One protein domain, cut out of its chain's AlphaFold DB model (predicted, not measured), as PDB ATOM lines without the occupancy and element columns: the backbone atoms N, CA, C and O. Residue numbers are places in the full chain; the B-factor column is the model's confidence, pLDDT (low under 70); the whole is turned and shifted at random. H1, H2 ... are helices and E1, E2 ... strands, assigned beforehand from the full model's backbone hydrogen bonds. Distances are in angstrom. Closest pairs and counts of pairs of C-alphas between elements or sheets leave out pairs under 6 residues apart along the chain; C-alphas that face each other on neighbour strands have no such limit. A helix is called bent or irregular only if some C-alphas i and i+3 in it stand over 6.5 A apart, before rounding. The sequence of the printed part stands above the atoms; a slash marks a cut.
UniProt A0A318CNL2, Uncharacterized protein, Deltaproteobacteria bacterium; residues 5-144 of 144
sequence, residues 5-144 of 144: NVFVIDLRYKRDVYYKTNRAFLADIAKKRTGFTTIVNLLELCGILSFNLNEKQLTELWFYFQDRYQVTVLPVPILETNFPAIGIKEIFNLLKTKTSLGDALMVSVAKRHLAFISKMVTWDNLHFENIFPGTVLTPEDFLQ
ATOM      1  N   ASN A   5     128.737 151.048 173.102       96.19
ATOM      2  CA  ASN A   5     129.036 150.112 174.196       96.19
ATOM      3  C   ASN A   5     127.768 149.511 174.837       96.19
ATOM      4  O   ASN A   5     127.737 148.318 175.140       96.19
ATOM      5  N   VAL A   6     126.683 150.284 174.930       97.88
ATOM      6  CA  VAL A   6     125.375 149.836 175.418       97.88
ATOM      7  C   VAL A   6     124.841 148.704 174.537       97.88
ATOM      8  O   VAL A   6     124.422 147.661 175.038       97.88
ATOM      9  N   PHE A   7     124.883 148.848 173.213       98.00
ATOM     10  CA  PHE A   7     124.399 147.800 172.308       98.00
ATOM     11  C   PHE A   7     125.334 146.587 172.271       98.00
ATOM     12  O   PHE A   7     124.873 145.444 172.213       98.00
ATOM     13  N   VAL A   8     126.646 146.814 172.356       97.19
ATOM     14  CA  VAL A   8     127.655 145.747 172.386       97.19
ATOM     15  C   VAL A   8     127.475 144.845 173.609       97.19
ATOM     16  O   VAL A   8     127.512 143.619 173.467       97.19
ATOM     17  N   ILE A   9     127.232 145.416 174.793       97.44
ATOM     18  CA  ILE A   9     126.970 144.637 176.012       97.44
ATOM     19  C   ILE A   9     125.737 143.746 175.831       97.44
ATOM     20  O   ILE A   9     125.798 142.552 176.133       97.44
ATOM     21  N   ASP A  10     124.642 144.284 175.282       97.25
ATOM     22  CA  ASP A  10     123.414 143.510 175.063       97.25
ATOM     23  C   ASP A  10     123.605 142.354 174.061       97.25
ATOM     24  O   ASP A  10     123.130 141.233 174.281       97.25
ATOM     25  N   LEU A  11     124.326 142.609 172.966       95.81
ATOM     26  CA  LEU A  11     124.463 141.663 171.856       95.81
ATOM     27  C   LEU A  11     125.559 140.620 172.069       95.81
ATOM     28  O   LEU A  11     125.368 139.456 171.708       95.81
ATOM     29  N   ARG A  12     126.697 141.019 172.643       94.75
ATOM     30  CA  ARG A  12     127.914 140.195 172.712       94.75
ATOM     31  C   ARG A  12     128.238 139.719 174.121       94.75
ATOM     32  O   ARG A  12     128.639 138.567 174.288       94.75
ATOM     33  N   TYR A  13     128.055 140.560 175.137       93.94
ATOM     34  CA  TYR A  13     128.574 140.304 176.483       93.94
ATOM     35  C   TYR A  13     127.465 140.033 177.505       93.94
ATOM     36  O   TYR A  13     127.328 140.704 178.519       93.94
ATOM     37  N   LYS A  14     126.704 138.950 177.304       91.06
ATOM     38  CA  LYS A  14     125.602 138.553 178.210       91.06
ATOM     39  C   LYS A  14     126.017 138.228 179.654       91.06
ATOM     40  O   LYS A  14     125.157 138.085 180.517       91.06
ATOM     41  N   ARG A  15     127.316 138.033 179.900       94.19
ATOM     42  CA  ARG A  15     127.902 137.780 181.230       94.19
ATOM     43  C   ARG A  15     128.541 139.028 181.846       94.19
ATOM     44  O   ARG A  15     129.112 138.923 182.925       94.19
ATOM     45  N   ASP A  16     128.482 140.160 181.152       96.44
ATOM     46  CA  ASP A  16     128.992 141.429 181.651       96.44
ATOM     47  C   ASP A  16     128.245 141.852 182.921       96.44
ATOM     48  O   ASP A  16     127.038 141.618 183.052       96.44
ATOM     49  N   VAL A  17     128.962 142.476 183.856       95.94
ATOM     50  CA  VAL A  17     128.396 142.954 185.125       95.94
ATOM     51  C   VAL A  17     127.280 143.974 184.898       95.94
ATOM     52  O   VAL A  17     126.293 143.980 185.633       95.94
ATOM     53  N   TYR A  18     127.376 144.762 183.828       96.38
ATOM     54  CA  TYR A  18     126.396 145.773 183.463       96.38
ATOM     55  C   TYR A  18     125.222 145.214 182.657       96.38
ATOM     56  O   TYR A  18     124.229 145.917 182.476       96.38
ATOM     57  N   TYR A  19     125.266 143.954 182.204       97.38
ATOM     58  CA  TYR A  19     124.272 143.394 181.279       97.38
ATOM     59  C   TYR A  19     122.824 143.562 181.761       97.38
ATOM     60  O   TYR A  19     121.945 143.940 180.985       97.38
ATOM     61  N   LYS A  20     122.558 143.313 183.051       97.38
ATOM     62  CA  LYS A  20     121.201 143.419 183.616       97.38
ATOM     63  C   LYS A  20     120.679 144.855 183.586       97.38
ATOM     64  O   LYS A  20     119.581 145.084 183.079       97.38
ATOM     65  N   THR A  21     121.465 145.803 184.092       97.88
ATOM     66  CA  THR A  21     121.122 147.232 184.113       97.88
ATOM     67  C   THR A  21     120.984 147.778 182.696       97.88
ATOM     68  O   THR A  21     120.006 148.442 182.365       97.88
ATOM     69  N   ASN A  22     121.906 147.395 181.818       97.88
ATOM     70  CA  ASN A  22     121.915 147.775 180.415       97.88
ATOM     71  C   ASN A  22     120.651 147.303 179.677       97.88
ATOM     72  O   ASN A  22     120.020 148.072 178.954       97.88
ATOM     73  N   ARG A  23     120.218 146.058 179.916       97.69
ATOM     74  CA  ARG A  23     118.968 145.539 179.349       97.69
ATOM     75  C   ARG A  23     117.741 146.271 179.902       97.69
ATOM     76  O   ARG A  23     116.807 146.529 179.147       97.69
ATOM     77  N   ALA A  24     117.722 146.602 181.195       98.06
ATOM     78  CA  ALA A  24     116.625 147.365 181.792       98.06
ATOM     79  C   ALA A  24     116.499 148.758 181.155       98.06
ATOM     80  O   ALA A  24     115.401 149.157 180.768       98.06
ATOM     81  N   PHE A  25     117.625 149.442 180.952       98.31
ATOM     82  CA  PHE A  25     117.686 150.718 180.244       98.31
ATOM     83  C   PHE A  25     117.172 150.607 178.805       98.31
ATOM     84  O   PHE A  25     116.288 151.365 178.406       98.31
ATOM     85  N   LEU A  26     117.667 149.627 178.039       98.19
ATOM     86  CA  LEU A  26     117.232 149.402 176.659       98.19
ATOM     87  C   LEU A  26     115.724 149.118 176.572       98.19
ATOM     88  O   LEU A  26     115.052 149.628 175.678       98.19
ATOM     89  N   ALA A  27     115.171 148.358 177.521       97.94
ATOM     90  CA  ALA A  27     113.734 148.103 177.594       97.94
ATOM     91  C   ALA A  27     112.922 149.372 177.917       97.94
ATOM     92  O   ALA A  27     111.854 149.580 177.335       97.94
ATOM     93  N   ASP A  28     113.416 150.231 178.813       97.75
ATOM     94  CA  ASP A  28     112.758 151.491 179.172       97.75
ATOM     95  C   ASP A  28     112.704 152.471 177.990       97.75
ATOM     96  O   ASP A  28     111.625 152.958 177.634       97.75
ATOM     97  N   ILE A  29     113.836 152.705 177.314       97.12
ATOM     98  CA  ILE A  29     113.866 153.611 176.156       97.12
ATOM     99  C   ILE A  29     113.051 153.063 174.983       97.12
ATOM    100  O   ILE A  29     112.423 153.853 174.276       97.12
ATOM    101  N   ALA A  30     113.014 151.736 174.810       97.38
ATOM    102  CA  ALA A  30     112.231 151.087 173.768       97.38
ATOM    103  C   ALA A  30     110.730 151.278 174.010       97.38
ATOM    104  O   ALA A  30     109.988 151.653 173.101       97.38
ATOM    105  N   LYS A  31     110.284 151.100 175.262       97.00
ATOM    106  CA  LYS A  31     108.895 151.344 175.674       97.00
ATOM    107  C   LYS A  31     108.488 152.802 175.459       97.00
ATOM    108  O   LYS A  31     107.366 153.066 175.035       97.00
ATOM    109  N   LYS A  32     109.385 153.744 175.756       95.12
ATOM    110  CA  LYS A  32     109.134 155.187 175.616       95.12
ATOM    111  C   LYS A  32     109.317 155.701 174.184       95.12
ATOM    112  O   LYS A  32     108.847 156.795 173.893       95.12
ATOM    113  N   ARG A  33     110.000 154.953 173.308       93.62
ATOM    114  CA  ARG A  33     110.412 155.379 171.953       93.62
ATOM    115  C   ARG A  33     111.160 156.716 171.945       93.62
ATOM    116  O   ARG A  33     110.930 157.574 171.103       93.62
ATOM    117  N   THR A  34     112.042 156.904 172.926       90.75
ATOM    118  CA  THR A  34     112.800 158.161 173.122       90.75
ATOM    119  C   THR A  34     114.287 158.028 172.794       90.75
ATOM    120  O   THR A  34     115.025 159.014 172.827       90.75
ATOM    121  N   GLY A  35     114.748 156.813 172.488       94.75
ATOM    122  CA  GLY A  35     116.140 156.540 172.166       94.75
ATOM    123  C   GLY A  35     116.476 156.857 170.711       94.75
ATOM    124  O   GLY A  35     115.693 156.601 169.798       94.75
ATOM    125  N   PHE A  36     117.687 157.353 170.492       96.75
ATOM    126  CA  PHE A  36     118.288 157.404 169.167       96.75
ATOM    127  C   PHE A  36     119.792 157.140 169.259       96.75
ATOM    128  O   PHE A  36     120.401 157.383 170.305       96.75
ATOM    129  N   THR A  37     120.395 156.695 168.166       97.50
ATOM    130  CA  THR A  37     121.844 156.568 167.985       97.50
ATOM    131  C   THR A  37     122.246 157.092 166.604       97.50
ATOM    132  O   THR A  37     121.397 157.573 165.850       97.50
ATOM    133  N   THR A  38     123.534 157.062 166.272       96.56
ATOM    134  CA  THR A  38     124.019 157.518 164.963       96.56
ATOM    135  C   THR A  38     124.340 156.351 164.040       96.56
ATOM    136  O   THR A  38     124.585 155.232 164.491       96.56
ATOM    137  N   ILE A  39     124.402 156.625 162.736       96.62
ATOM    138  CA  ILE A  39     124.888 155.652 161.750       96.62
ATOM    139  C   ILE A  39     126.324 155.194 162.043       96.62
ATOM    140  O   ILE A  39     126.679 154.063 161.734       96.62
ATOM    141  N   VAL A  40     127.137 156.054 162.672       96.75
ATOM    142  CA  VAL A  40     128.517 155.742 163.070       96.75
ATOM    143  C   VAL A  40     128.519 154.629 164.108       96.75
ATOM    144  O   VAL A  40     129.219 153.641 163.920       96.75
ATOM    145  N   ASN A  41     127.667 154.736 165.129       97.56
ATOM    146  CA  ASN A  41     127.557 153.728 166.184       97.56
ATOM    147  C   ASN A  41     127.013 152.402 165.646       97.56
ATOM    148  O   ASN A  41     127.478 151.333 166.033       97.56
ATOM    149  N   LEU A  42     126.050 152.452 164.718       97.75
ATOM    150  CA  LEU A  42     125.553 151.241 164.062       97.75
ATOM    151  C   LEU A  42     126.644 150.565 163.216       97.75
ATOM    152  O   LEU A  42     126.813 149.351 163.294       97.75
ATOM    153  N   LEU A  43     127.410 151.334 162.435       97.44
ATOM    154  CA  LEU A  43     128.530 150.806 161.650       97.44
ATOM    155  C   LEU A  43     129.643 150.251 162.540       97.44
ATOM    156  O   LEU A  43     130.192 149.196 162.234       97.44
ATOM    157  N   GLU A  44     129.954 150.921 163.647       97.56
ATOM    158  CA  GLU A  44     130.915 150.438 164.635       97.56
ATOM    159  C   GLU A  44     130.452 149.115 165.253       97.56
ATOM    160  O   GLU A  44     131.213 148.146 165.286       97.56
ATOM    161  N   LEU A  45     129.182 149.024 165.657       98.00
ATOM    162  CA  LEU A  45     128.581 147.793 166.162       98.00
ATOM    163  C   LEU A  45     128.653 146.657 165.131       98.00
ATOM    164  O   LEU A  45     129.058 145.541 165.469       98.00
ATOM    165  N   CYS A  46     128.301 146.938 163.873       97.56
ATOM    166  CA  CYS A  46     128.461 146.002 162.760       97.56
ATOM    167  C   CYS A  46     129.926 145.575 162.598       97.56
ATOM    168  O   CYS A  46     130.199 144.384 162.468       97.56
ATOM    169  N   GLY A  47     130.873 146.510 162.674       97.31
ATOM    170  CA  GLY A  47     132.308 146.232 162.617       97.31
ATOM    171  C   GLY A  47     132.754 145.276 163.724       97.31
ATOM    172  O   GLY A  47     133.372 144.251 163.442       97.31
ATOM    173  N   ILE A  48     132.360 145.545 164.972       96.62
ATOM    174  CA  ILE A  48     132.673 144.708 166.141       96.62
ATOM    175  C   ILE A  48     132.104 143.292 165.983       96.62
ATOM    176  O   ILE A  48     132.766 142.309 166.331       96.62
ATOM    177  N   LEU A  49     130.866 143.179 165.498       97.38
ATOM    178  CA  LEU A  49     130.157 141.905 165.406       97.38
ATOM    179  C   LEU A  49     130.473 141.122 164.128       97.38
ATOM    180  O   LEU A  49     130.330 139.902 164.141       97.38
ATOM    181  N   SER A  50     130.979 141.764 163.073       97.50
ATOM    182  CA  SER A  50     131.337 141.109 161.803       97.50
ATOM    183  C   SER A  50     132.359 139.974 161.961       97.50
ATOM    184  O   SER A  50     132.318 139.005 161.215       97.50
ATOM    185  N   PHE A  51     133.218 140.030 162.985       95.81
ATOM    186  CA  PHE A  51     134.167 138.957 163.303       95.81
ATOM    187  C   PHE A  51     133.507 137.661 163.800       95.81
ATOM    188  O   PHE A  51     134.159 136.622 163.820       95.81
ATOM    189  N   ASN A  52     132.246 137.716 164.247       94.31
ATOM    190  CA  ASN A  52     131.527 136.571 164.823       94.31
ATOM    191  C   ASN A  52     130.161 136.305 164.166       94.31
ATOM    192  O   ASN A  52     129.521 135.305 164.492       94.31
ATOM    193  N   LEU A  53     129.695 137.191 163.284       96.38
ATOM    194  CA  LEU A  53     128.443 137.055 162.547       96.38
ATOM    195  C   LEU A  53     128.724 136.659 161.099       96.38
ATOM    196  O   LEU A  53     129.675 137.135 160.487       96.38
ATOM    197  N   ASN A  54     127.859 135.821 160.531       97.56
ATOM    198  CA  ASN A  54     127.854 135.603 159.088       97.56
ATOM    199  C   ASN A  54     127.181 136.774 158.344       97.56
ATOM    200  O   ASN A  54     126.525 137.622 158.950       97.56
ATOM    201  N   GLU A  55     127.312 136.790 157.016       97.50
ATOM    202  CA  GLU A  55     126.763 137.835 156.140       97.50
ATOM    203  C   GLU A  55     125.269 138.093 156.380       97.50
ATOM    204  O   GLU A  55     124.845 139.241 156.530       97.50
ATOM    205  N   LYS A  56     124.470 137.022 156.488       97.75
ATOM    206  CA  LYS A  56     123.029 137.122 156.734       97.75
ATOM    207  C   LYS A  56     122.743 137.788 158.079       97.75
ATOM    208  O   LYS A  56     121.933 138.704 158.138       97.75
ATOM    209  N   GLN A  57     123.420 137.365 159.143       97.62
ATOM    210  CA  GLN A  57     123.235 137.925 160.485       97.62
ATOM    211  C   GLN A  57     123.656 139.396 160.568       97.62
ATOM    212  O   GLN A  57     122.999 140.179 161.249       97.62
ATOM    213  N   LEU A  58     124.737 139.782 159.884       97.81
ATOM    214  CA  LEU A  58     125.188 141.175 159.833       97.81
ATOM    215  C   LEU A  58     124.194 142.054 159.056       97.81
ATOM    216  O   LEU A  58     123.877 143.163 159.481       97.81
ATOM    217  N   THR A  59     123.656 141.522 157.960       96.88
ATOM    218  CA  THR A  59     122.609 142.171 157.163       96.88
ATOM    219  C   THR A  59     121.319 142.337 157.972       96.88
ATOM    220  O   THR A  59     120.748 143.424 158.020       96.88
ATOM    221  N   GLU A  60     120.881 141.292 158.677       96.94
ATOM    222  CA  GLU A  60     119.726 141.353 159.580       96.94
ATOM    223  C   GLU A  60     119.943 142.360 160.714       96.94
ATOM    224  O   GLU A  60     119.026 143.112 161.041       96.94
ATOM    225  N   LEU A  61     121.149 142.411 161.294       97.31
ATOM    226  CA  LEU A  61     121.492 143.412 162.301       97.31
ATOM    227  C   LEU A  61     121.288 144.822 161.751       97.31
ATOM    228  O   LEU A  61     120.621 145.607 162.410       97.31
ATOM    229  N   TRP A  62     121.810 145.130 160.561       97.19
ATOM    230  CA  TRP A  62     121.655 146.445 159.938       97.19
ATOM    231  C   TRP A  62     120.184 146.835 159.749       97.19
ATOM    232  O   TRP A  62     119.756 147.890 160.219       97.19
ATOM    233  N   PHE A  63     119.397 145.973 159.097       96.44
ATOM    234  CA  PHE A  63     118.019 146.300 158.722       96.44
ATOM    235  C   PHE A  63     117.060 146.331 159.911       96.44
ATOM    236  O   PHE A  63     116.205 147.212 159.982       96.44
ATOM    237  N   TYR A  64     117.210 145.408 160.860       97.06
ATOM    238  CA  TYR A  64     116.280 145.274 161.983       97.06
ATOM    239  C   TYR A  64     116.762 145.969 163.259       97.06
ATOM    240  O   TYR A  64     116.109 145.848 164.294       97.06
ATOM    241  N   PHE A  65     117.880 146.707 163.229       97.81
ATOM    242  CA  PHE A  65     118.416 147.374 164.421       97.81
ATOM    243  C   PHE A  65     117.395 148.308 165.079       97.81
ATOM    244  O   PHE A  65     117.140 148.217 166.284       97.81
ATOM    245  N   GLN A  66     116.796 149.196 164.277       97.31
ATOM    246  CA  GLN A  66     115.824 150.178 164.760       97.31
ATOM    247  C   GLN A  66     114.589 149.490 165.346       97.31
ATOM    248  O   GLN A  66     114.134 149.871 166.421       97.31
ATOM    249  N   ASP A  67     114.098 148.430 164.697       96.44
ATOM    250  CA  ASP A  67     112.944 147.661 165.169       96.44
ATOM    251  C   ASP A  67     113.255 146.882 166.448       96.44
ATOM    252  O   ASP A  67     112.449 146.845 167.378       96.44
ATOM    253  N   ARG A  68     114.449 146.293 166.536       96.50
ATOM    254  CA  ARG A  68     114.884 145.510 167.693       96.50
ATOM    255  C   ARG A  68     114.957 146.350 168.964       96.50
ATOM    256  O   ARG A  68     114.528 145.885 170.018       96.50
ATOM    257  N   TYR A  69     115.516 147.553 168.873       97.69
ATOM    258  CA  TYR A  69     115.727 148.425 170.032       97.69
ATOM    259  C   TYR A  69     114.674 149.527 170.171       97.69
ATOM    260  O   TYR A  69     114.673 150.233 171.175       97.69
ATOM    261  N   GLN A  70     113.775 149.675 169.192       97.94
ATOM    262  CA  GLN A  70     112.806 150.775 169.110       97.94
ATOM    263  C   GLN A  70     113.489 152.148 169.278       97.94
ATOM    264  O   GLN A  70     112.976 153.043 169.956       97.94
ATOM    265  N   VAL A  71     114.669 152.297 168.663       96.88
ATOM    266  CA  VAL A  71     115.456 153.538 168.631       96.88
ATOM    267  C   VAL A  71     115.601 154.032 167.200       96.88
ATOM    268  O   VAL A  71     115.669 153.242 166.261       96.88
ATOM    269  N   THR A  72     115.705 155.345 167.033       96.88
ATOM    270  CA  THR A  72     116.001 155.949 165.729       96.88
ATOM    271  C   THR A  72     117.506 155.942 165.461       96.88
ATOM    272  O   THR A  72     118.296 156.285 166.337       96.88
ATOM    273  N   VAL A  73     117.929 155.597 164.249       96.88
ATOM    274  CA  VAL A  73     119.316 155.766 163.791       96.88
ATOM    275  C   VAL A  73     119.382 157.004 162.898       96.88
ATOM    276  O   VAL A  73     118.545 157.179 162.012       96.88
ATOM    277  N   LEU A  74     120.344 157.891 163.167       94.50
ATOM    278  CA  LEU A  74     120.510 159.165 162.462       94.50
ATOM    279  C   LEU A  74     121.861 159.246 161.718       94.50
ATOM    280  O   LEU A  74     122.909 159.086 162.354       94.50
ATOM    281  N   PRO A  75     121.870 159.558 160.408       93.81
ATOM    282  CA  PRO A  75     120.722 159.512 159.493       93.81
ATOM    283  C   PRO A  75     120.145 158.094 159.365       93.81
ATOM    284  O   PRO A  75     120.737 157.131 159.849       93.81
ATOM    285  N   VAL A  76     118.999 157.983 158.686       92.31
ATOM    286  CA  VAL A  76     118.328 156.699 158.428       92.31
ATOM    287  C   VAL A  76     119.306 155.712 157.759       92.31
ATOM    288  O   VAL A  76     119.956 156.087 156.780       92.31
ATOM    289  N   PRO A  77     119.420 154.461 158.253       92.62
ATOM    290  CA  PRO A  77     120.440 153.503 157.827       92.62
ATOM    291  C   PRO A  77     120.062 152.802 156.515       92.62
ATOM    292  O   PRO A  77     119.633 151.651 156.497       92.62
ATOM    293  N   ILE A  78     120.219 153.505 155.396       92.56
ATOM    294  CA  ILE A  78     119.986 152.967 154.047       92.56
ATOM    295  C   ILE A  78     121.349 152.629 153.427       92.56
ATOM    296  O   ILE A  78     122.219 153.498 153.372       92.56
ATOM    297  N   LEU A  79     121.555 151.389 152.969       89.62
ATOM    298  CA  LEU A  79     122.864 150.920 152.475       89.62
ATOM    299  C   LEU A  79     123.363 151.713 151.263       89.62
ATOM    300  O   LEU A  79     124.561 151.912 151.095       89.62
ATOM    301  N   GLU A  80     122.441 152.194 150.438       89.94
ATOM    302  CA  GLU A  80     122.720 152.947 149.218       89.94
ATOM    303  C   GLU A  80     123.024 154.429 149.494       89.94
ATOM    304  O   GLU A  80     123.339 155.181 148.569       89.94
ATOM    305  N   THR A  81     122.917 154.881 150.749       86.50
ATOM    306  CA  THR A  81     123.220 156.271 151.109       86.50
ATOM    307  C   THR A  81     124.700 156.478 151.391       86.50
ATOM    308  O   THR A  81     125.383 155.638 151.974       86.50
ATOM    309  N   ASN A  82     125.204 157.648 150.995       90.38
ATOM    310  CA  ASN A  82     126.566 158.045 151.322       90.38
ATOM    311  C   ASN A  82     126.713 158.274 152.825       90.38
ATOM    312  O   ASN A  82     125.819 158.816 153.483       90.38
ATOM    313  N   PHE A  83     127.898 157.955 153.340       90.94
ATOM    314  CA  PHE A  83     128.273 158.344 154.691       90.94
ATOM    315  C   PHE A  83     128.140 159.872 154.860       90.94
ATOM    316  O   PHE A  83     128.470 160.613 153.924       90.94
ATOM    317  N   PRO A  84     127.667 160.373 156.020       91.62
ATOM    318  CA  PRO A  84     127.462 161.801 156.225       91.62
ATOM    319  C   PRO A  84     128.706 162.626 155.892       91.62
ATOM    320  O   PRO A  84     129.798 162.366 156.397       91.62
ATOM    321  N   ALA A  85     128.531 163.665 155.075       91.44
ATOM    322  CA  ALA A  85     129.603 164.603 154.783       91.44
ATOM    323  C   ALA A  85     129.934 165.408 156.047       91.44
ATOM    324  O   ALA A  85     129.132 166.231 156.490       91.44
ATOM    325  N   ILE A  86     131.116 165.178 156.620       92.62
ATOM    326  CA  ILE A  86     131.629 165.898 157.790       92.62
ATOM    327  C   ILE A  86     132.928 166.602 157.398       92.62
ATOM    328  O   ILE A  86     133.786 166.035 156.723       92.62
ATOM    329  N   GLY A  87     133.079 167.860 157.811       94.25
ATOM    330  CA  GLY A  87     134.290 168.619 157.523       94.25
ATOM    331  C   GLY A  87     135.485 168.098 158.322       94.25
ATOM    332  O   GLY A  87     135.406 167.958 159.538       94.25
ATOM    333  N   ILE A  88     136.639 167.913 157.676       95.31
ATOM    334  CA  ILE A  88     137.875 167.489 158.363       95.31
ATOM    335  C   ILE A  88     138.248 168.441 159.506       95.31
ATOM    336  O   ILE A  88     138.664 167.993 160.569       95.31
ATOM    337  N   LYS A  89     138.039 169.753 159.335       95.62
ATOM    338  CA  LYS A  89     138.278 170.753 160.390       95.62
ATOM    339  C   LYS A  89     137.417 170.509 161.637       95.62
ATOM    340  O   LYS A  89     137.890 170.726 162.747       95.62
ATOM    341  N   GLU A  90     136.169 170.079 161.453       92.81
ATOM    342  CA  GLU A  90     135.228 169.767 162.536       92.81
ATOM    343  C   GLU A  90     135.731 168.563 163.340       92.81
ATOM    344  O   GLU A  90     135.929 168.672 164.550       92.81
ATOM    345  N   ILE A  91     136.067 167.474 162.644       94.38
ATOM    346  CA  ILE A  91     136.636 166.260 163.243       94.38
ATOM    347  C   ILE A  91     137.945 166.592 163.963       94.38
ATOM    348  O   ILE A  91     138.107 166.286 165.140       94.38
ATOM    349  N   PHE A  92     138.869 167.282 163.293       95.75
ATOM    350  CA  PHE A  92     140.182 167.603 163.847       95.75
ATOM    351  C   PHE A  92     140.097 168.500 165.091       95.75
ATOM    352  O   PHE A  92     140.919 168.386 165.999       95.75
ATOM    353  N   ASN A  93     139.085 169.370 165.181       93.94
ATOM    354  CA  ASN A  93     138.836 170.145 166.393       93.94
ATOM    355  C   ASN A  93     138.470 169.267 167.596       93.94
ATOM    356  O   ASN A  93     138.944 169.560 168.690       93.94
ATOM    357  N   LEU A  94     137.702 168.194 167.391       92.44
ATOM    358  CA  LEU A  94     137.396 167.208 168.432       92.44
ATOM    359  C   LEU A  94     138.615 166.332 168.753       92.44
ATOM    360  O   LEU A  94     138.881 166.038 169.913       92.44
ATOM    361  N   LEU A  95     139.428 165.963 167.760       93.25
ATOM    362  CA  LEU A  95     140.651 165.189 168.014       93.25
ATOM    363  C   LEU A  95     141.652 165.952 168.900       93.25
ATOM    364  O   LEU A  95     142.314 165.354 169.745       93.25
ATOM    365  N   LYS A  96     141.728 167.288 168.781       93.19
ATOM    366  CA  LYS A  96     142.551 168.128 169.676       93.19
ATOM    367  C   LYS A  96     142.150 168.020 171.151       93.19
ATOM    368  O   LYS A  96     142.986 168.283 172.010       93.19
ATOM    369  N   THR A  97     140.915 167.617 171.455       89.12
ATOM    370  CA  THR A  97     140.450 167.370 172.830       89.12
ATOM    371  C   THR A  97     140.674 165.924 173.274       89.12
ATOM    372  O   THR A  97     140.081 165.496 174.255       89.12
ATOM    373  N   LYS A  98     141.542 165.173 172.575       89.19
ATOM    374  CA  LYS A  98     141.841 163.748 172.813       89.19
ATOM    375  C   LYS A  98     140.636 162.815 172.617       89.19
ATOM    376  O   LYS A  98     140.617 161.716 173.158       89.19
ATOM    377  N   THR A  99     139.663 163.240 171.816       90.38
ATOM    378  CA  THR A  99     138.531 162.411 171.378       90.38
ATOM    379  C   THR A  99     139.017 161.345 170.397       90.38
ATOM    380  O   THR A  99     139.850 161.651 169.537       90.38
ATOM    381  N   SER A 100     138.500 160.116 170.474       92.00
ATOM    382  CA  SER A 100     138.786 159.104 169.452       92.00
ATOM    383  C   SER A 100     138.158 159.494 168.105       92.00
ATOM    384  O   SER A 100     137.251 160.325 168.037       92.00
ATOM    385  N   LEU A 101     138.625 158.911 166.996       94.25
ATOM    386  CA  LEU A 101     138.031 159.205 165.687       94.25
ATOM    387  C   LEU A 101     136.558 158.767 165.606       94.25
ATOM    388  O   LEU A 101     135.749 159.500 165.040       94.25
ATOM    389  N   GLY A 102     136.216 157.606 166.176       93.12
ATOM    390  CA  GLY A 102     134.842 157.093 166.206       93.12
ATOM    391  C   GLY A 102     133.908 158.053 166.937       93.12
ATOM    392  O   GLY A 102     132.927 158.523 166.359       93.12
ATOM    393  N   ASP A 103     134.299 158.462 168.143       92.56
ATOM    394  CA  ASP A 103     133.539 159.407 168.964       92.56
ATOM    395  C   ASP A 103     133.403 160.771 168.280       92.56
ATOM    396  O   ASP A 103     132.330 161.379 168.276       92.56
ATOM    397  N   ALA A 104     134.479 161.252 167.648       93.75
ATOM    398  CA  ALA A 104     134.468 162.515 166.924       93.75
ATOM    399  C   ALA A 104     133.480 162.478 165.748       93.75
ATOM    400  O   ALA A 104     132.727 163.435 165.540       93.75
ATOM    401  N   LEU A 105     133.450 161.375 164.994       95.12
ATOM    402  CA  LEU A 105     132.494 161.167 163.909       95.12
ATOM    403  C   LEU A 105     131.065 161.060 164.442       95.12
ATOM    404  O   LEU A 105     130.194 161.766 163.940       95.12
ATOM    405  N   MET A 106     130.826 160.248 165.475       94.06
ATOM    406  CA  MET A 106     129.515 160.104 166.113       94.06
ATOM    407  C   MET A 106     128.968 161.471 166.543       94.06
ATOM    408  O   MET A 106     127.864 161.847 166.145       94.06
ATOM    409  N   VAL A 107     129.740 162.244 167.313       91.81
ATOM    410  CA  VAL A 107     129.320 163.570 167.793       91.81
ATOM    411  C   VAL A 107     129.043 164.520 166.625       91.81
ATOM    412  O   VAL A 107     128.046 165.244 166.651       91.81
ATOM    413  N   SER A 108     129.885 164.502 165.589       93.00
ATOM    414  CA  SER A 108     129.709 165.353 164.402       93.00
ATOM    415  C   SER A 108     128.445 164.981 163.613       93.00
ATOM    416  O   SER A 108     127.675 165.858 163.219       93.00
ATOM    417  N   VAL A 109     128.166 163.684 163.426       93.81
ATOM    418  CA  VAL A 109     126.931 163.214 162.772       93.81
ATOM    419  C   VAL A 109     125.710 163.617 163.587       93.81
ATOM    420  O   VAL A 109     124.741 164.128 163.024       93.81
ATOM    421  N   ALA A 110     125.751 163.428 164.906       92.31
ATOM    422  CA  ALA A 110     124.631 163.748 165.778       92.31
ATOM    423  C   ALA A 110     124.287 165.250 165.729       92.31
ATOM    424  O   ALA A 110     123.124 165.608 165.535       92.31
ATOM    425  N   LYS A 111     125.301 166.127 165.805       89.62
ATOM    426  CA  LYS A 111     125.144 167.593 165.726       89.62
ATOM    427  C   LYS A 111     124.580 168.084 164.390       89.62
ATOM    428  O   LYS A 111     123.933 169.124 164.352       89.62
ATOM    429  N   ARG A 112     124.806 167.358 163.291       89.75
ATOM    430  CA  ARG A 112     124.255 167.713 161.969       89.75
ATOM    431  C   ARG A 112     122.766 167.423 161.833       89.75
ATOM    432  O   ARG A 112     122.091 168.112 161.079       89.75
ATOM    433  N   HIS A 113     122.272 166.404 162.529       87.50
ATOM    434  CA  HIS A 113     120.884 165.955 162.401       87.50
ATOM    435  C   HIS A 113     119.977 166.516 163.491       87.50
ATOM    436  O   HIS A 113     118.767 166.599 163.296       87.50
ATOM    437  N   LEU A 114     120.543 166.906 164.632       85.06
ATOM    438  CA  LEU A 114     119.794 167.435 165.759       85.06
ATOM    439  C   LEU A 114     120.374 168.780 166.178       85.06
ATOM    440  O   LEU A 114     121.537 168.873 166.565       85.06
ATOM    441  N   ALA A 115     119.525 169.810 166.161       77.38
ATOM    442  CA  ALA A 115     119.881 171.151 166.625       77.38
ATOM    443  C   ALA A 115     120.289 171.169 168.109       77.38
ATOM    444  O   ALA A 115     121.053 172.029 168.539       77.38
ATOM    445  N   PHE A 116     119.780 170.214 168.891       80.38
ATOM    446  CA  PHE A 116     120.101 170.052 170.298       80.38
ATOM    447  C   PHE A 116     120.003 168.585 170.712       80.38
ATOM    448  O   PHE A 116     119.076 167.877 170.313       80.38
ATOM    449  N   ILE A 117     120.938 168.140 171.553       82.94
ATOM    450  CA  ILE A 117     120.893 166.821 172.179       82.94
ATOM    451  C   ILE A 117     121.113 167.001 173.675       82.94
ATOM    452  O   ILE A 117     122.199 167.368 174.110       82.94
ATOM    453  N   SER A 118     120.071 166.726 174.457       86.62
ATOM    454  CA  SER A 118     120.091 166.935 175.906       86.62
ATOM    455  C   SER A 118     120.877 165.873 176.661       86.62
ATOM    456  O   SER A 118     121.490 166.192 177.673       86.62
ATOM    457  N   LYS A 119     120.829 164.616 176.204       93.25
ATOM    458  CA  LYS A 119     121.371 163.465 176.935       93.25
ATOM    459  C   LYS A 119     122.113 162.487 176.027       93.25
ATOM    460  O   LYS A 119     121.608 162.113 174.959       93.25
ATOM    461  N   MET A 120     123.260 162.018 176.497       94.75
ATOM    462  CA  MET A 120     123.977 160.852 175.993       94.75
ATOM    463  C   MET A 120     123.999 159.773 177.075       94.75
ATOM    464  O   MET A 120     124.197 160.092 178.242       94.75
ATOM    465  N   VAL A 121     123.784 158.518 176.685       96.44
ATOM    466  CA  VAL A 121     123.868 157.365 177.584       96.44
ATOM    467  C   VAL A 121     124.981 156.433 177.118       96.44
ATOM    468  O   VAL A 121     124.942 155.969 175.977       96.44
ATOM    469  N   THR A 122     125.961 156.192 177.989       96.06
ATOM    470  CA  THR A 122     127.176 155.402 177.730       96.06
ATOM    471  C   THR A 122     127.753 154.855 179.035       96.06
ATOM    472  O   THR A 122     127.608 155.482 180.082       96.06
ATOM    473  N   TRP A 123     128.434 153.711 178.988       94.88
ATOM    474  CA  TRP A 123     129.260 153.246 180.112       94.88
ATOM    475  C   TRP A 123     130.635 153.940 180.191       94.88
ATOM    476  O   TRP A 123     131.305 153.823 181.210       94.88
ATOM    477  N   ASP A 124     131.021 154.716 179.171       88.88
ATOM    478  CA  ASP A 124     132.286 155.464 179.083       88.88
ATOM    479  C   ASP A 124     132.082 156.961 179.397       88.88
ATOM    480  O   ASP A 124     132.607 157.850 178.721       88.88
ATOM    481  N   ASN A 125     131.272 157.266 180.415       79.62
ATOM    482  CA  ASN A 125     130.789 158.621 180.711       79.62
ATOM    483  C   ASN A 125     131.911 159.665 180.876       79.62
ATOM    484  O   ASN A 125     131.827 160.742 180.283       79.62
ATOM    485  N   LEU A 126     132.989 159.325 181.587       77.31
ATOM    486  CA  LEU A 126     134.129 160.217 181.845       77.31
ATOM    487  C   LEU A 126     134.803 160.730 180.565       77.31
ATOM    488  O   LEU A 126     135.324 161.846 180.539       77.31
ATOM    489  N   HIS A 127     134.795 159.937 179.490       76.00
ATOM    490  CA  HIS A 127     135.387 160.356 178.222       76.00
ATOM    491  C   HIS A 127     134.552 161.436 177.531       76.00
ATOM    492  O   HIS A 127     135.113 162.306 176.870       76.00
ATOM    493  N   PHE A 128     133.231 161.433 177.717       81.56
ATOM    494  CA  PHE A 128     132.318 162.310 176.988       81.56
ATOM    495  C   PHE A 128     131.938 163.597 177.719       81.56
ATOM    496  O   PHE A 128     131.443 164.509 177.059       81.56
ATOM    497  N   GLU A 129     132.197 163.725 179.023       75.88
ATOM    498  CA  GLU A 129     131.824 164.915 179.815       75.88
ATOM    499  C   GLU A 129     132.337 166.237 179.221       75.88
ATOM    500  O   GLU A 129     131.647 167.251 179.273       75.88
ATOM    501  N   ASN A 130     133.522 166.229 178.602       73.56
ATOM    502  CA  ASN A 130     134.138 167.427 178.015       73.56
ATOM    503  C   ASN A 130     133.933 167.558 176.493       73.56
ATOM    504  O   ASN A 130     134.417 168.507 175.878       73.56
ATOM    505  N   ILE A 131     133.255 166.591 175.870       80.31
ATOM    506  CA  ILE A 131     133.114 166.477 174.408       80.31
ATOM    507  C   ILE A 131     131.652 166.670 174.004       80.31
ATOM    508  O   ILE A 131     131.336 167.305 172.988       80.31
ATOM    509  N   PHE A 132     130.749 166.101 174.798       84.25
ATOM    510  CA  PHE A 132     129.329 166.103 174.537       84.25
ATOM    511  C   PHE A 132     128.678 167.363 175.134       84.25
ATOM    512  O   PHE A 132     128.889 167.672 176.300       84.25
ATOM    513  N   PRO A 133     127.877 168.117 174.358       79.50
ATOM    514  CA  PRO A 133     127.319 169.394 174.812       79.50
ATOM    515  C   PRO A 133     126.152 169.262 175.807       79.50
ATOM    516  O   PRO A 133     125.685 170.273 176.323       79.50
ATOM    517  N   GLY A 134     125.634 168.051 176.021       86.69
ATOM    518  CA  GLY A 134     124.538 167.765 176.949       86.69
ATOM    519  C   GLY A 134     124.989 166.951 178.161       86.69
ATOM    520  O   GLY A 134     126.176 166.749 178.393       86.69
ATOM    521  N   THR A 135     124.030 166.436 178.923       92.19
ATOM    522  CA  THR A 135     124.312 165.553 180.059       92.19
ATOM    523  C   THR A 135     124.770 164.184 179.567       92.19
ATOM    524  O   THR A 135     124.120 163.577 178.713       92.19
ATOM    525  N   VAL A 136     125.859 163.674 180.132       94.19
ATOM    526  CA  VAL A 136     126.329 162.305 179.911       94.19
ATOM    527  C   VAL A 136     125.934 161.468 181.122       94.19
ATOM    528  O   VAL A 136     126.172 161.875 182.253       94.19
ATOM    529  N   LEU A 137     125.280 160.333 180.887       95.50
ATOM    530  CA  LEU A 137     124.739 159.451 181.919       95.50
ATOM    531  C   LEU A 137     125.179 158.016 181.652       95.50
ATOM    532  O   LEU A 137     125.275 157.604 180.493       95.50
ATOM    533  N   THR A 138     125.359 157.224 182.701       96.88
ATOM    534  CA  THR A 138     125.331 155.769 182.542       96.88
ATOM    535  C   THR A 138     123.887 155.278 182.381       96.88
ATOM    536  O   THR A 138     122.938 155.993 182.724       96.88
ATOM    537  N   PRO A 139     123.663 154.054 181.868       97.25
ATOM    538  CA  PRO A 139     122.343 153.430 181.918       97.25
ATOM    539  C   PRO A 139     121.755 153.342 183.331       97.25
ATOM    540  O   PRO A 139     120.538 153.392 183.473       97.25
ATOM    541  N   GLU A 140     122.599 153.224 184.360       96.75
ATOM    542  CA  GLU A 140     122.166 153.245 185.759       96.75
ATOM    543  C   GLU A 140     121.656 154.630 186.163       96.75
ATOM    544  O   GLU A 140     120.522 154.739 186.622       96.75
ATOM    545  N   ASP A 141     122.433 155.686 185.903       95.94
ATOM    546  CA  ASP A 141     122.044 157.069 186.216       95.94
ATOM    547  C   ASP A 141     120.775 157.499 185.470       95.94
ATOM    548  O   ASP A 141     120.002 158.317 185.957       95.94
ATOM    549  N   PHE A 142     120.548 156.964 184.266       95.81
ATOM    550  CA  PHE A 142     119.350 157.268 183.485       95.81
ATOM    551  C   PHE A 142     118.068 156.673 184.087       95.81
ATOM    552  O   PHE A 142     116.983 157.205 183.850       95.81
ATOM    553  N   LEU A 143     118.175 155.544 184.792       95.06
ATOM    554  CA  LEU A 143     117.030 154.812 185.338       95.06
ATOM    555  C   LEU A 143     116.574 155.316 186.716       95.06
ATOM    556  O   LEU A 143     115.512 154.886 187.172       95.06
ATOM    557  N   GLN A 144     117.365 156.174 187.363       89.81
ATOM    558  CA  GLN A 144     117.027 156.837 188.627       89.81
ATOM    559  C   GLN A 144     116.080 158.023 188.399       89.81
ATOM    560  O   GLN A 144     115.162 158.188 189.233       89.81
TER     561      GLN A 144
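What this domain is: This is residues 5 to 144 of the 144 residues of an uncharacterized protein of Deltaproteobacteria bacterium (UniProt A0A318CNL2). Crossed helices gather round a very short pair of parallel strands, E1 and E2, near the middle: H1, H2, H3 and H4 lie toward one side, and H6, with H5 beyond it, toward the other. A second short parallel pair, E3 and E4, makes a third part with the short helices H7 and H8, and H8 packs on H2. The printed part has 140 residues, with eight named helices and four named strands in the order H1 H2 E1 H3 H4 E2 H5 H6 E3 H7 E4 H8; its class is mostly helix. It is compact and rounded, with a radius of gyration of the C-alphas of 14.9 A and spans of 39 by 38 by 27 A.

How they stand to each other: Start at H1, residues 5 to 11; it touches residues 19 to 23 of H2, residues 19 to 32, about perpendicular at 83 degrees, closest at the C-alphas of Ile 9 and Tyr 19, 6.0 A apart. Next find E1, residues 36 to 38, and E2, residues 72 to 74, parallel neighbours with N 37 and O 72 within hydrogen-bond range at 2.8 A. Between them along the chain come H3, residues 39 to 50, and H4, residues 55 to 69, a hairpin at a steep tilt of 44 degrees, with the C-alphas of Ser 50 and Leu 58 closest at 6.5 A. These four form a strand-helix-strand unit, two parallel neighbour strands with helices between, its crossover right-handed. Residues 39 to 44 of H3 touch H6, residues 101 to 113, closest at the C-alphas of Val 40 and Met 106, 5.4 A. H5, residues 88 to 95, touches H6 at a steep tilt of 59 degrees, closest at the C-alphas of Ile 91 and Ala 104, 5.7 A. E3, residues 119 to 121, and E4, residues 135 to 137, are parallel neighbours, with N 120 and O 135 at 2.8 A, within hydrogen-bond range; with H7, residues 125 to 128, they form a second right-handed unit. H8, residues 139 to 143, touches residues 21 to 25 of H2, closest at the C-alphas of Pro 139 and Phe 25, 5.6 A. Every O i to N i+4 pair is within hydrogen-bond range in H1, H2, H3, H5, H6 and H8, and 9 of 11 are in H4; H7 is too short for such a pair.

Where its parts are: Find C-alpha 5 at (129.036, 150.112, 174.196), where H1 begins, and C-alpha 143 at (117.030, 154.812, 185.338), where H8 ends. From first to last C-alpha, H4 measures 20.7 A, H2 20.0 A, H6 18.7 A and H3 15.9 A. H4 is irregular: C-alphas 63 and 66 are 7.5 A apart.

The domain as a whole: The C-alphas farthest apart are those of Arg 15 and Lys 89, 40.4 A. The printed part has no cut; the link from E2 to H5, residues 75 to 87, is long. Mean pLDDT of the printed part is 93.5, and no printed residue is under 70.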